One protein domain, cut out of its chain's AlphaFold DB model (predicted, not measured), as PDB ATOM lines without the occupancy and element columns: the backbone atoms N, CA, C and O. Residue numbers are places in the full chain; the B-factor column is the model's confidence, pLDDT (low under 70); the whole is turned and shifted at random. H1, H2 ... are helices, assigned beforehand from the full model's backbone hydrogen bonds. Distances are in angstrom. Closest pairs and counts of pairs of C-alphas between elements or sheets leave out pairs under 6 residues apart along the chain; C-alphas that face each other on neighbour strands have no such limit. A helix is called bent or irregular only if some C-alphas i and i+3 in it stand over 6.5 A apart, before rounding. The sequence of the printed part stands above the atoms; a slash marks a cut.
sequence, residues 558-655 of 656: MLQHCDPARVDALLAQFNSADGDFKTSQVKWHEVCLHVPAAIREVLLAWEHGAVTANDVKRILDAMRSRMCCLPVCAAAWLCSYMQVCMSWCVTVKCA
ATOM      1  N   MET A 558     -18.803   5.489 171.908       90.94
ATOM      2  CA  MET A 558     -17.723   4.905 171.096       90.94
ATOM      3  C   MET A 558     -18.170   3.673 170.286       90.94
ATOM      4  O   MET A 558     -17.516   3.303 169.314       90.94
ATOM      5  N   LEU A 559     -19.267   3.020 170.680       92.00
ATOM      6  CA  LEU A 559     -19.778   1.800 170.051       92.00
ATOM      7  C   LEU A 559     -20.953   2.055 169.103       92.00
ATOM      8  O   LEU A 559     -21.345   1.147 168.372       92.00
ATOM      9  N   GLN A 560     -21.502   3.272 169.079       86.94
ATOM     10  CA  GLN A 560     -22.741   3.601 168.367       86.94
ATOM     11  C   GLN A 560     -22.673   3.318 166.857       86.94
ATOM     12  O   GLN A 560     -23.675   2.940 166.253       86.94
ATOM     13  N   HIS A 561     -21.489   3.461 166.255       84.38
ATOM     14  CA  HIS A 561     -21.256   3.275 164.820       84.38
ATOM     15  C   HIS A 561     -20.636   1.908 164.467       84.38
ATOM     16  O   HIS A 561     -20.172   1.704 163.343       84.38
ATOM     17  N   CYS A 562     -20.590   0.961 165.412       89.31
ATOM     18  CA  CYS A 562     -20.026  -0.365 165.170       89.31
ATOM     19  C   CYS A 562     -21.023  -1.310 164.482       89.31
ATOM     20  O   CYS A 562     -22.169  -1.433 164.904       89.31
ATOM     21  N   ASP A 563     -20.560  -2.030 163.456       91.62
ATOM     22  CA  ASP A 563     -21.336  -3.058 162.753       91.62
ATOM     23  C   ASP A 563     -21.012  -4.449 163.335       91.62
ATOM     24  O   ASP A 563     -19.857  -4.885 163.231       91.62
ATOM     25  N   PRO A 564     -21.995  -5.171 163.909       91.12
ATOM     26  CA  PRO A 564     -21.789  -6.494 164.496       91.12
ATOM     27  C   PRO A 564     -21.119  -7.500 163.551       91.12
ATOM     28  O   PRO A 564     -20.203  -8.207 163.964       91.12
ATOM     29  N   ALA A 565     -21.484  -7.516 162.263       92.44
ATOM     30  CA  ALA A 565     -20.922  -8.477 161.310       92.44
ATOM     31  C   ALA A 565     -19.418  -8.250 161.085       92.44
ATOM     32  O   ALA A 565     -18.645  -9.191 160.880       92.44
ATOM     33  N   ARG A 566     -18.982  -6.987 161.141       90.81
ATOM     34  CA  ARG A 566     -17.566  -6.615 161.026       90.81
ATOM     35  C   ARG A 566     -16.795  -6.917 162.304       90.81
ATOM     36  O   ARG A 566     -15.626  -7.290 162.221       90.81
ATOM     37  N   VAL A 567     -17.440  -6.782 163.462       92.12
ATOM     38  CA  VAL A 567     -16.867  -7.149 164.763       92.12
ATOM     39  C   VAL A 567     -16.626  -8.656 164.833       92.12
ATOM     40  O   VAL A 567     -15.514  -9.066 165.154       92.12
ATOM     41  N   ASP A 568     -17.598  -9.474 164.427       91.69
ATOM     42  CA  ASP A 568     -17.449 -10.934 164.377       91.69
ATOM     43  C   ASP A 568     -16.311 -11.359 163.442       91.69
ATOM     44  O   ASP A 568     -15.469 -12.192 163.795       91.69
ATOM     45  N   ALA A 569     -16.224 -10.738 162.261       89.69
ATOM     46  CA  ALA A 569     -15.133 -10.981 161.323       89.69
ATOM     47  C   ALA A 569     -13.762 -10.607 161.918       89.69
ATOM     48  O   ALA A 569     -12.781 -11.326 161.715       89.69
ATOM     49  N   LEU A 570     -13.689  -9.504 162.667       89.94
ATOM     50  CA  LEU A 570     -12.468  -9.042 163.322       89.94
ATOM     51  C   LEU A 570     -12.044  -9.981 164.467       89.94
ATOM     52  O   LEU A 570     -10.871 -10.339 164.575       89.94
ATOM     53  N   LEU A 571     -13.000 -10.444 165.276       90.38
ATOM     54  CA  LEU A 571     -12.774 -11.415 166.349       90.38
ATOM     55  C   LEU A 571     -12.309 -12.770 165.811       90.38
ATOM     56  O   LEU A 571     -11.378 -13.365 166.361       90.38
ATOM     57  N   ALA A 572     -12.908 -13.249 164.718       89.44
ATOM     58  CA  ALA A 572     -12.468 -14.466 164.044       89.44
ATOM     59  C   ALA A 572     -11.017 -14.335 163.555       89.44
ATOM     60  O   ALA A 572     -10.213 -15.256 163.713       89.44
ATOM     61  N   GLN A 573     -10.656 -13.164 163.026       86.69
ATOM     62  CA  GLN A 573      -9.297 -12.883 162.579       86.69
ATOM     63  C   GLN A 573      -8.294 -12.863 163.733       86.69
ATOM     64  O   GLN A 573      -7.275 -13.542 163.620       86.69
ATOM     65  N   PHE A 574      -8.571 -12.179 164.849       86.44
ATOM     66  CA  PHE A 574      -7.671 -12.177 166.014       86.44
ATOM     67  C   PHE A 574      -7.524 -13.551 166.675       86.44
ATOM     68  O   PHE A 574      -6.479 -13.844 167.253       86.44
ATOM     69  N   ASN A 575      -8.540 -14.408 166.565       84.69
ATOM     70  CA  ASN A 575      -8.486 -15.773 167.082       84.69
ATOM     71  C   ASN A 575      -7.763 -16.764 166.159       84.69
ATOM     72  O   ASN A 575      -7.355 -17.828 166.628       84.69
ATOM     73  N   SER A 576      -7.588 -16.437 164.877       81.69
ATOM     74  CA  SER A 576      -6.882 -17.293 163.920       81.69
ATOM     75  C   SER A 576      -5.357 -17.214 164.086       81.69
ATOM     76  O   SER A 576      -4.791 -16.127 164.194       81.69
ATOM     77  N   ALA A 577      -4.688 -18.372 164.079       63.44
ATOM     78  CA  ALA A 577      -3.228 -18.471 164.186       63.44
ATOM     79  C   ALA A 577      -2.479 -18.092 162.886       63.44
ATOM     80  O   ALA A 577      -1.331 -17.674 162.968       63.44
ATOM     81  N   ASP A 578      -3.141 -18.195 161.725       58.41
ATOM     82  CA  ASP A 578      -2.553 -18.023 160.377       58.41
ATOM     83  C   ASP A 578      -3.143 -16.837 159.575       58.41
ATOM     84  O   ASP A 578      -2.817 -16.629 158.406       58.41
ATOM     85  N   GLY A 579      -4.073 -16.069 160.150       58.12
ATOM     86  CA  GLY A 579      -4.866 -15.091 159.401       58.12
ATOM     87  C   GLY A 579      -4.249 -13.699 159.325       58.12
ATOM     88  O   GLY A 579      -4.776 -12.781 159.956       58.12
ATOM     89  N   ASP A 580      -3.188 -13.507 158.540       64.12
ATOM     90  CA  ASP A 580      -2.708 -12.159 158.210       64.12
ATOM     91  C   ASP A 580      -3.801 -11.350 157.489       64.12
ATOM     92  O   ASP A 580      -4.524 -11.852 156.620       64.12
ATOM     93  N   PHE A 581      -3.931 -10.066 157.836       71.62
ATOM     94  CA  PHE A 581      -4.817  -9.164 157.102       71.62
ATOM     95  C   PHE A 581      -4.362  -9.087 155.640       71.62
ATOM     96  O   PHE A 581      -3.215  -8.743 155.353       71.62
ATOM     97  N   LYS A 582      -5.281  -9.313 154.694       74.62
ATOM     98  CA  LYS A 582      -5.040  -9.003 153.278       74.62
ATOM     99  C   LYS A 582      -5.009  -7.486 153.099       74.62
ATOM    100  O   LYS A 582      -6.021  -6.870 152.773       74.62
ATOM    101  N   THR A 583      -3.845  -6.882 153.321       75.88
ATOM    102  CA  THR A 583      -3.606  -5.425 153.321       75.88
ATOM    103  C   THR A 583      -4.075  -4.708 152.046       75.88
ATOM    104  O   THR A 583      -4.355  -3.508 152.067       75.88
ATOM    105  N   SER A 584      -4.229  -5.437 150.939       73.06
ATOM    106  CA  SER A 584      -4.784  -4.949 149.672       73.06
ATOM    107  C   SER A 584      -6.291  -4.665 149.701       73.06
ATOM    108  O   SER A 584      -6.757  -3.875 148.888       73.06
ATOM    109  N   GLN A 585      -7.049  -5.268 150.620       76.81
ATOM    110  CA  GLN A 585      -8.517  -5.172 150.694       76.81
ATOM    111  C   GLN A 585      -9.024  -4.524 151.992       76.81
ATOM    112  O   GLN A 585     -10.225  -4.314 152.150       76.81
ATOM    113  N   VAL A 586      -8.125  -4.215 152.929       83.19
ATOM    114  CA  VAL A 586      -8.475  -3.718 154.263       83.19
ATOM    115  C   VAL A 586      -8.459  -2.196 154.301       83.19
ATOM    116  O   VAL A 586      -7.488  -1.552 153.904       83.19
ATOM    117  N   LYS A 587      -9.525  -1.620 154.860       87.62
ATOM    118  CA  LYS A 587      -9.603  -0.205 155.222       87.62
ATOM    119  C   LYS A 587      -9.307  -0.038 156.707       87.62
ATOM    120  O   LYS A 587     -10.173  -0.257 157.548       87.62
ATOM    121  N   TRP A 588      -8.087   0.368 157.035       89.31
ATOM    122  CA  TRP A 588      -7.613   0.404 158.424       89.31
ATOM    123  C   TRP A 588      -8.396   1.339 159.348       89.31
ATOM    124  O   TRP A 588      -8.580   1.007 160.515       89.31
ATOM    125  N   HIS A 589      -8.922   2.450 158.831       90.75
ATOM    126  CA  HIS A 589      -9.796   3.343 159.598       90.75
ATOM    127  C   HIS A 589     -11.101   2.655 160.038       90.75
ATOM    128  O   HIS A 589     -11.515   2.814 161.181       90.75
ATOM    129  N   GLU A 590     -11.710   1.832 159.173       90.69
ATOM    130  CA  GLU A 590     -12.906   1.051 159.527       90.69
ATOM    131  C   GLU A 590     -12.560  -0.029 160.567       90.69
ATOM    132  O   GLU A 590     -13.315  -0.243 161.509       90.69
ATOM    133  N   VAL A 591     -11.386  -0.666 160.459       91.44
ATOM    134  CA  VAL A 591     -10.921  -1.626 161.477       91.44
ATOM    135  C   VAL A 591     -10.765  -0.940 162.837       91.44
ATOM    136  O   VAL A 591     -11.281  -1.444 163.830       91.44
ATOM    137  N   CYS A 592     -10.112   0.226 162.886       92.88
ATOM    138  CA  CYS A 592      -9.920   0.997 164.118       92.88
ATOM    139  C   CYS A 592     -11.248   1.378 164.789       92.88
ATOM    140  O   CYS A 592     -11.341   1.323 166.013       92.88
ATOM    141  N   LEU A 593     -12.277   1.705 163.998       92.50
ATOM    142  CA  LEU A 593     -13.620   2.016 164.498       92.50
ATOM    143  C   LEU A 593     -14.280   0.817 165.198       92.50
ATOM    144  O   LEU A 593     -14.996   1.001 166.174       92.50
ATOM    145  N   HIS A 594     -14.036  -0.409 164.725       94.44
ATOM    146  CA  HIS A 594     -14.676  -1.623 165.249       94.44
ATOM    147  C   HIS A 594     -13.882  -2.324 166.362       94.44
ATOM    148  O   HIS A 594     -14.423  -3.184 167.060       94.44
ATOM    149  N   VAL A 595     -12.615  -1.954 166.572       94.69
ATOM    150  CA  VAL A 595     -11.784  -2.498 167.657       94.69
ATOM    151  C   VAL A 595     -12.407  -2.313 169.056       94.69
ATOM    152  O   VAL A 595     -12.399  -3.290 169.808       94.69
ATOM    153  N   PRO A 596     -12.959  -1.138 169.430       94.81
ATOM    154  CA  PRO A 596     -13.674  -0.954 170.696       94.81
ATOM    155  C   PRO A 596     -14.755  -2.010 170.968       94.81
ATOM    156  O   PRO A 596     -14.821  -2.572 172.059       94.81
ATOM    157  N   ALA A 597     -15.567  -2.342 169.962       94.81
ATOM    158  CA  ALA A 597     -16.597  -3.368 170.099       94.81
ATOM    159  C   ALA A 597     -15.992  -4.769 170.237       94.81
ATOM    160  O   ALA A 597     -16.418  -5.535 171.095       94.81
ATOM    161  N   ALA A 598     -14.950  -5.089 169.463       94.94
ATOM    162  CA  ALA A 598     -14.264  -6.374 169.581       94.94
ATOM    163  C   ALA A 598     -13.661  -6.579 170.982       94.94
ATOM    164  O   ALA A 598     -13.827  -7.646 171.571       94.94
ATOM    165  N   ILE A 599     -13.002  -5.565 171.556       95.25
ATOM    166  CA  ILE A 599     -12.428  -5.701 172.901       95.25
ATOM    167  C   ILE A 599     -13.509  -5.788 173.986       95.25
ATOM    168  O   ILE A 599     -13.312  -6.508 174.964       95.25
ATOM    169  N   ARG A 600     -14.667  -5.137 173.798       95.06
ATOM    170  CA  ARG A 600     -15.832  -5.319 174.674       95.06
ATOM    171  C   ARG A 600     -16.295  -6.772 174.682       95.06
ATOM    172  O   ARG A 600     -16.461  -7.330 175.759       95.06
ATOM    173  N   GLU A 601     -16.475  -7.395 173.518       94.88
ATOM    174  CA  GLU A 601     -16.912  -8.797 173.446       94.88
ATOM    175  C   GLU A 601     -15.885  -9.750 174.076       94.88
ATOM    176  O   GLU A 601     -16.257 -10.688 174.777       94.88
ATOM    177  N   VAL A 602     -14.584  -9.483 173.905       93.88
ATOM    178  CA  VAL A 602     -13.518 -10.247 174.577       93.88
ATOM    179  C   VAL A 602     -13.595 -10.088 176.097       93.88
ATOM    180  O   VAL A 602     -13.467 -11.078 176.817       93.88
ATOM    181  N   LEU A 603     -13.819  -8.866 176.592       93.25
ATOM    182  CA  LEU A 603     -13.980  -8.596 178.020       93.25
ATOM    183  C   LEU A 603     -15.216  -9.308 178.581       93.25
ATOM    184  O   LEU A 603     -15.100 -10.009 179.580       93.25
ATOM    185  N   LEU A 604     -16.364  -9.203 177.908       93.06
ATOM    186  CA  LEU A 604     -17.599  -9.880 178.306       93.06
ATOM    187  C   LEU A 604     -17.426 -11.400 178.307       93.06
ATOM    188  O   LEU A 604     -17.803 -12.062 179.271       93.06
ATOM    189  N   ALA A 605     -16.815 -11.972 177.269       93.00
ATOM    190  CA  ALA A 605     -16.528 -13.401 177.224       93.00
ATOM    191  C   ALA A 605     -15.611 -13.831 178.379       93.00
ATOM    192  O   ALA A 605     -15.774 -14.927 178.918       93.00
ATOM    193  N   TRP A 606     -14.661 -12.984 178.782       93.38
ATOM    194  CA  TRP A 606     -13.773 -13.272 179.904       93.38
ATOM    195  C   TRP A 606     -14.506 -13.191 181.248       93.38
ATOM    196  O   TRP A 606     -14.375 -14.104 182.063       93.38
ATOM    197  N   GLU A 607     -15.333 -12.162 181.454       91.19
ATOM    198  CA  GLU A 607     -16.173 -11.993 182.650       91.19
ATOM    199  C   GLU A 607     -17.143 -13.169 182.849       91.19
ATOM    200  O   GLU A 607     -17.352 -13.616 183.975       91.19
ATOM    201  N   HIS A 608     -17.678 -13.723 181.758       93.38
ATOM    202  CA  HIS A 608     -18.566 -14.891 181.782       93.38
ATOM    203  C   HIS A 608     -17.819 -16.238 181.779       93.38
ATOM    204  O   HIS A 608     -18.451 -17.293 181.731       93.38
ATOM    205  N   GLY A 609     -16.482 -16.233 181.818       91.44
ATOM    206  CA  GLY A 609     -15.657 -17.445 181.854       91.44
ATOM    207  C   GLY A 609     -15.610 -18.244 180.546       91.44
ATOM    208  O   GLY A 609     -15.143 -19.382 180.552       91.44
ATOM    209  N   ALA A 610     -16.070 -17.675 179.427       93.06
ATOM    210  CA  ALA A 610     -16.031 -18.304 178.106       93.06
ATOM    211  C   ALA A 610     -14.626 -18.291 177.472       93.06
ATOM    212  O   ALA A 610     -14.326 -19.140 176.634       93.06
ATOM    213  N   VAL A 611     -13.756 -17.358 177.877       92.38
ATOM    214  CA  VAL A 611     -12.336 -17.315 177.484       92.38
ATOM    215  C   VAL A 611     -11.426 -17.236 178.706       92.38
ATOM    216  O   VAL A 611     -11.783 -16.654 179.730       92.38
ATOM    217  N   THR A 612     -10.230 -17.823 178.613       92.88
ATOM    218  CA  THR A 612      -9.242 -17.784 179.699       92.88
ATOM    219  C   THR A 612      -8.347 -16.545 179.614       92.88
ATOM    220  O   THR A 612      -8.221 -15.916 178.565       92.88
ATOM    221  N   ALA A 613      -7.624 -16.227 180.692       91.00
ATOM    222  CA  ALA A 613      -6.620 -15.156 180.667       91.00
ATOM    223  C   ALA A 613      -5.527 -15.380 179.596       91.00
ATOM    224  O   ALA A 613      -5.004 -14.420 179.030       91.00
ATOM    225  N   ASN A 614      -5.204 -16.641 179.282       91.56
ATOM    226  CA  ASN A 614      -4.262 -16.978 178.212       91.56
ATOM    227  C   ASN A 614      -4.845 -16.682 176.824       91.56
ATOM    228  O   ASN A 614      -4.113 -16.226 175.947       91.56
ATOM    229  N   ASP A 615      -6.147 -16.895 176.630       89.88
ATOM    230  CA  ASP A 615      -6.840 -16.548 175.386       89.88
ATOM    231  C   ASP A 615      -6.902 -15.038 175.187       89.88
ATOM    232  O   ASP A 615      -6.559 -14.552 174.112       89.88
ATOM    233  N   VAL A 616      -7.242 -14.288 176.239       90.62
ATOM    234  CA  VAL A 616      -7.224 -12.818 176.212       90.62
ATOM    235  C   VAL A 616      -5.826 -12.311 175.861       90.62
ATOM    236  O   VAL A 616      -5.676 -11.491 174.957       90.62
ATOM    237  N   LYS A 617      -4.781 -12.842 176.511       89.38
ATOM    238  CA  LYS A 617      -3.391 -12.491 176.195       89.38
ATOM    239  C   LYS A 617      -3.049 -12.780 174.732       89.38
ATOM    240  O   LYS A 617      -2.491 -11.914 174.068       89.38
ATOM    241  N   ARG A 618      -3.412 -13.960 174.221       90.19
ATOM    242  CA  ARG A 618      -3.191 -14.354 172.821       90.19
ATOM    243  C   ARG A 618      -3.881 -13.399 171.844       90.19
ATOM    244  O   ARG A 618      -3.255 -12.995 170.869       90.19
ATOM    245  N   ILE A 619      -5.125 -13.007 172.117       89.75
ATOM    246  CA  ILE A 619      -5.879 -12.045 171.297       89.75
ATOM    247  C   ILE A 619      -5.188 -10.674 171.305       89.75
ATOM    248  O   ILE A 619      -4.967 -10.093 170.245       89.75
ATOM    249  N   LEU A 620      -4.784 -10.172 172.476       90.00
ATOM    250  CA  LEU A 620      -4.074  -8.893 172.596       90.00
ATOM    251  C   LEU A 620      -2.703  -8.916 171.902       90.00
ATOM    252  O   LEU A 620      -2.335  -7.955 171.222       90.00
ATOM    253  N   ASP A 621      -1.961 -10.019 172.029       87.94
ATOM    254  CA  ASP A 621      -0.691 -10.221 171.332       87.94
ATOM    255  C   ASP A 621      -0.899 -10.246 169.806       87.94
ATOM    256  O   ASP A 621      -0.114  -9.625 169.086       87.94
ATOM    257  N   ALA A 622      -1.981 -10.869 169.319       87.69
ATOM    258  CA  ALA A 622      -2.350 -10.886 167.902       87.69
ATOM    259  C   ALA A 622      -2.776  -9.504 167.375       87.69
ATOM    260  O   ALA A 622      -2.485  -9.166 166.229       87.69
ATOM    261  N   MET A 623      -3.438  -8.679 168.189       88.06
ATOM    262  CA  MET A 623      -3.727  -7.286 167.829       88.06
ATOM    263  C   MET A 623      -2.433  -6.480 167.697       88.06
ATOM    264  O   MET A 623      -2.233  -5.793 166.696       88.06
ATOM    265  N   ARG A 624      -1.533  -6.608 168.682       85.94
ATOM    266  CA  ARG A 624      -0.247  -5.896 168.715       85.94
ATOM    267  C   ARG A 624       0.679  -6.298 167.569       85.94
ATOM    268  O   ARG A 624       1.382  -5.441 167.049       85.94
ATOM    269  N   SER A 625       0.715  -7.576 167.190       84.00
ATOM    270  CA  SER A 625       1.618  -8.059 166.137       84.00
ATOM    271  C   SER A 625       1.229  -7.585 164.738       84.00
ATOM    272  O   SER A 625       2.066  -7.611 163.842       84.00
ATOM    273  N   ARG A 626      -0.031  -7.180 164.537       84.19
ATOM    274  CA  ARG A 626      -0.550  -6.781 163.224       84.19
ATOM    275  C   ARG A 626      -0.334  -5.300 162.952       84.19
ATOM    276  O   ARG A 626       0.227  -4.959 161.919       84.19
ATOM    277  N   MET A 627      -0.811  -4.444 163.853       87.81
ATOM    278  CA  MET A 627      -0.778  -2.985 163.722       87.81
ATOM    279  C   MET A 627      -0.808  -2.352 165.114       87.81
ATOM    280  O   MET A 627      -1.605  -2.751 165.968       87.81
ATOM    281  N   CYS A 628       0.012  -1.334 165.344       91.19
ATOM    282  CA  CYS A 628       0.121  -0.683 166.647       91.19
ATOM    283  C   CYS A 628      -1.077   0.227 166.975       91.19
ATOM    284  O   CYS A 628      -1.345   0.485 168.149       91.19
ATOM    285  N   CYS A 629      -1.834   0.687 165.978       93.06
ATOM    286  CA  CYS A 629      -3.039   1.494 166.168       93.06
ATOM    287  C   CYS A 629      -4.200   0.714 166.812       93.06
ATOM    288  O   CYS A 629      -5.026   1.310 167.508       93.06
ATOM    289  N   LEU A 630      -4.260  -0.617 166.649       93.81
ATOM    290  CA  LEU A 630      -5.364  -1.432 167.178       93.81
ATOM    291  C   LEU A 630      -5.329  -1.506 168.713       93.81
ATOM    292  O   LEU A 630      -6.347  -1.192 169.331       93.81
ATOM    293  N   PRO A 631      -4.191  -1.826 169.369       93.44
ATOM    294  CA  PRO A 631      -4.094  -1.719 170.822       93.44
ATOM    295  C   PRO A 631      -4.448  -0.330 171.362       93.44
ATOM    296  O   PRO A 631      -5.055  -0.242 172.423       93.44
ATOM    297  N   VAL A 632      -4.120   0.750 170.640       94.38
ATOM    298  CA  VAL A 632      -4.468   2.122 171.050       94.38
ATOM    299  C   VAL A 632      -5.984   2.331 171.046       94.38
ATOM    300  O   VAL A 632      -6.528   2.845 172.021       94.38
ATOM    301  N   CYS A 633      -6.685   1.874 170.005       94.50
ATOM    302  CA  CYS A 633      -8.150   1.941 169.936       94.50
ATOM    303  C   CYS A 633      -8.821   1.105 171.038       94.50
ATOM    304  O   CYS A 633      -9.779   1.558 171.664       94.50
ATOM    305  N   ALA A 634      -8.292  -0.091 171.315       93.38
ATOM    306  CA  ALA A 634      -8.787  -0.945 172.393       93.38
ATOM    307  C   ALA A 634      -8.563  -0.305 173.770       93.38
ATOM    308  O   ALA A 634      -9.474  -0.264 174.596       93.38
ATOM    309  N   ALA A 635      -7.365   0.237 174.005       92.44
ATOM    310  CA  ALA A 635      -7.014   0.913 175.247       92.44
ATOM    311  C   ALA A 635      -7.865   2.167 175.477       92.44
ATOM    312  O   ALA A 635      -8.278   2.410 176.606       92.44
ATOM    313  N   ALA A 636      -8.168   2.937 174.430       92.25
ATOM    314  CA  ALA A 636      -9.036   4.108 174.527       92.25
ATOM    315  C   ALA A 636     -10.423   3.737 175.083       92.25
ATOM    316  O   ALA A 636     -10.884   4.344 176.052       92.25
ATOM    317  N   TRP A 637     -11.039   2.679 174.543       93.50
ATOM    318  CA  TRP A 637     -12.322   2.179 175.041       93.50
ATOM    319  C   TRP A 637     -12.220   1.623 176.465       93.50
ATOM    320  O   TRP A 637     -13.008   2.002 177.327       93.50
ATOM    321  N   LEU A 638     -11.217   0.782 176.747       91.31
ATOM    322  CA  LEU A 638     -11.014   0.204 178.080       91.31
ATOM    323  C   LEU A 638     -10.807   1.285 179.150       91.31
ATOM    324  O   LEU A 638     -11.392   1.197 180.224       91.31
ATOM    325  N   CYS A 639     -10.024   2.325 178.859       89.31
ATOM    326  CA  CYS A 639      -9.820   3.457 179.762       89.31
ATOM    327  C   CYS A 639     -11.133   4.193 180.058       89.31
ATOM    328  O   CYS A 639     -11.406   4.515 181.215       89.31
ATOM    329  N   SER A 640     -11.951   4.435 179.031       88.94
ATOM    330  CA  SER A 640     -13.278   5.042 179.176       88.94
ATOM    331  C   SER A 640     -14.209   4.148 180.014       88.94
ATOM    332  O   SER A 640     -14.809   4.617 180.983       88.94
ATOM    333  N   TYR A 641     -14.253   2.843 179.728       88.50
ATOM    334  CA  TYR A 641     -15.064   1.866 180.462       88.50
ATOM    335  C   TYR A 641     -14.658   1.772 181.939       88.50
ATOM    336  O   TYR A 641     -15.499   1.888 182.830       88.50
ATOM    337  N   MET A 642     -13.355   1.668 182.218       85.56
ATOM    338  CA  MET A 642     -12.823   1.626 183.582       85.56
ATOM    339  C   MET A 642     -13.181   2.877 184.386       85.56
ATOM    340  O   MET A 642     -13.484   2.761 185.572       85.56
ATOM    341  N   GLN A 643     -13.163   4.065 183.774       80.69
ATOM    342  CA  GLN A 643     -13.555   5.303 184.452       80.69
ATOM    343  C   GLN A 643     -15.028   5.272 184.874       80.69
ATOM    344  O   GLN A 643     -15.337   5.640 186.008       80.69
ATOM    345  N   VAL A 644     -15.925   4.776 184.017       77.69
ATOM    346  CA  VAL A 644     -17.349   4.615 184.348       77.69
ATOM    347  C   VAL A 644     -17.536   3.561 185.447       77.69
ATOM    348  O   VAL A 644     -18.142   3.858 186.476       77.69
ATOM    349  N   CYS A 645     -16.949   2.370 185.311       71.75
ATOM    350  CA  CYS A 645     -17.088   1.291 186.299       71.75
ATOM    351  C   CYS A 645     -16.490   1.639 187.674       71.75
ATOM    352  O   CYS A 645     -17.075   1.314 188.709       71.75
ATOM    353  N   MET A 646     -15.350   2.336 187.717       59.59
ATOM    354  CA  MET A 646     -14.736   2.795 188.972       59.59
ATOM    355  C   MET A 646     -15.568   3.891 189.640       59.59
ATOM    356  O   MET A 646     -15.698   3.888 190.864       59.59
ATOM    357  N   SER A 647     -16.180   4.784 188.854       53.81
ATOM    358  CA  SER A 647     -17.108   5.797 189.370       53.81
ATOM    359  C   SER A 647     -18.318   5.138 190.037       53.81
ATOM    360  O   SER A 647     -18.649   5.481 191.168       53.81
ATOM    361  N   TRP A 648     -18.900   4.110 189.409       43.38
ATOM    362  CA  TRP A 648     -19.983   3.315 189.999       43.38
ATOM    363  C   TRP A 648     -19.564   2.611 191.299       43.38
ATOM    364  O   TRP A 648     -20.317   2.617 192.269       43.38
ATOM    365  N   CYS A 649     -18.342   2.078 191.374       39.00
ATOM    366  CA  CYS A 649     -17.813   1.457 192.594       39.00
ATOM    367  C   CYS A 649     -17.655   2.450 193.766       39.00
ATOM    368  O   CYS A 649     -17.831   2.070 194.926       39.00
ATOM    369  N   VAL A 650     -17.345   3.722 193.486       39.12
ATOM    370  CA  VAL A 650     -17.266   4.786 194.505       39.12
ATOM    371  C   VAL A 650     -18.662   5.266 194.912       39.12
ATOM    372  O   VAL A 650     -18.916   5.444 196.101       39.12
ATOM    373  N   THR A 651     -19.594   5.418 193.969       35.03
ATOM    374  CA  THR A 651     -20.970   5.847 194.273       35.03
ATOM    375  C   THR A 651     -21.755   4.779 195.040       35.03
ATOM    376  O   THR A 651     -22.482   5.120 195.969       35.03
ATOM    377  N   VAL A 652     -21.558   3.491 194.741       33.78
ATOM    378  CA  VAL A 652     -22.200   2.388 195.479       33.78
ATOM    379  C   VAL A 652     -21.620   2.239 196.891       33.78
ATOM    380  O   VAL A 652     -22.384   2.015 197.819       33.78
ATOM    381  N   LYS A 653     -20.317   2.487 197.104       29.94
ATOM    382  CA  LYS A 653     -19.720   2.517 198.458       29.94
ATOM    383  C   LYS A 653     -20.142   3.711 199.323       29.94
ATOM    384  O   LYS A 653     -19.930   3.665 200.526       29.94
ATOM    385  N   CYS A 654     -20.702   4.769 198.737       30.70
ATOM    386  CA  CYS A 654     -21.315   5.872 199.487       30.70
ATOM    387  C   CYS A 654     -22.827   5.675 199.710       30.70
ATOM    388  O   CYS A 654     -23.430   6.450 200.449       30.70
ATOM    389  N   ALA A 655     -23.437   4.672 199.070       32.50
ATOM    390  CA  ALA A 655     -24.862   4.349 199.169       32.50
ATOM    391  C   ALA A 655     -25.144   3.020 199.908       32.50
ATOM    392  O   ALA A 655     -26.300   2.616 200.020       32.50
TER     393      ALA A 655
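What this domain is: This is residues 558 to 655 of the 656 residues of the protein "Mediator complex subunit 24" of Cryptotermes secundus (UniProt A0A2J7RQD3). A compact helical body has one long arm: H2 runs through it, H1 crosses H2, H3 folds back beside H2, and the first part of H4 packs on H2, while residues 642 to 655 stick out as the arm. A loop between H1 and H2 also sticks out, at residues 582 to 587. The printed part has 98 residues with four named helices, H1 to H4 in chain order, and no named strand; its class is all helix. The whole is only just compact, close to loose, with a radius of gyration of the C-alphas of 14.7 A, and elongated, spanning 54 by 28 by 23 A.

Where its parts are: H1, residues 564 to 575, begins at C-alpha 564 (-21.789, -6.494, 164.496). H2, residues 588 to 607, is 28.5 A long, with a kink of 36 degrees near residue 595; it is only just irregular, with C-alphas 593 and 596 6.9 A apart. H3, residues 613 to 626, is 20.3 A long. H4, residues 629 to 653, is 36.4 A long and ends at C-alpha 653 (-19.720, 2.517, 198.458).

How they stand to each other: H2, H3 and H4 form an up-and-down bundle, each running against the one before. H1 touches H2 about perpendicular, at 75 degrees; the closest C-alphas, of Val 567 and Ala 598, are 5.5 A apart. H1 touches H3 with residues 574 to 575 alone, the closest C-alphas being those of Phe 574 and Ile 619, 5.6 A apart. The helical hairpin of H2 and H3 only just touches, with 3 pairs of C-alphas within 8 A; the closest, of Val 602 and Val 616, are 7.0 A apart. H4 touches H2 with residues 629 to 638 alone, at a steep tilt of 42 degrees, the same way; the C-alphas of Pro 596 and Ala 634, the closest, are 5.2 A apart. H1 and H4 are apart. Every O i to N i+4 pair is within hydrogen-bond range in H1 and H4, against 14 of 16 in H2 and 9 of 10 in H3.

The domain as a whole: The C-alphas farthest apart, of Ser 584 and Ala 655, are 54.2 A apart. The printed part has no cut; the link from H1 to H2 is long, with 12 residues. Mean pLDDT of the printed part is 83.0, with residues 577 to 580 and 646 to 655 under 70.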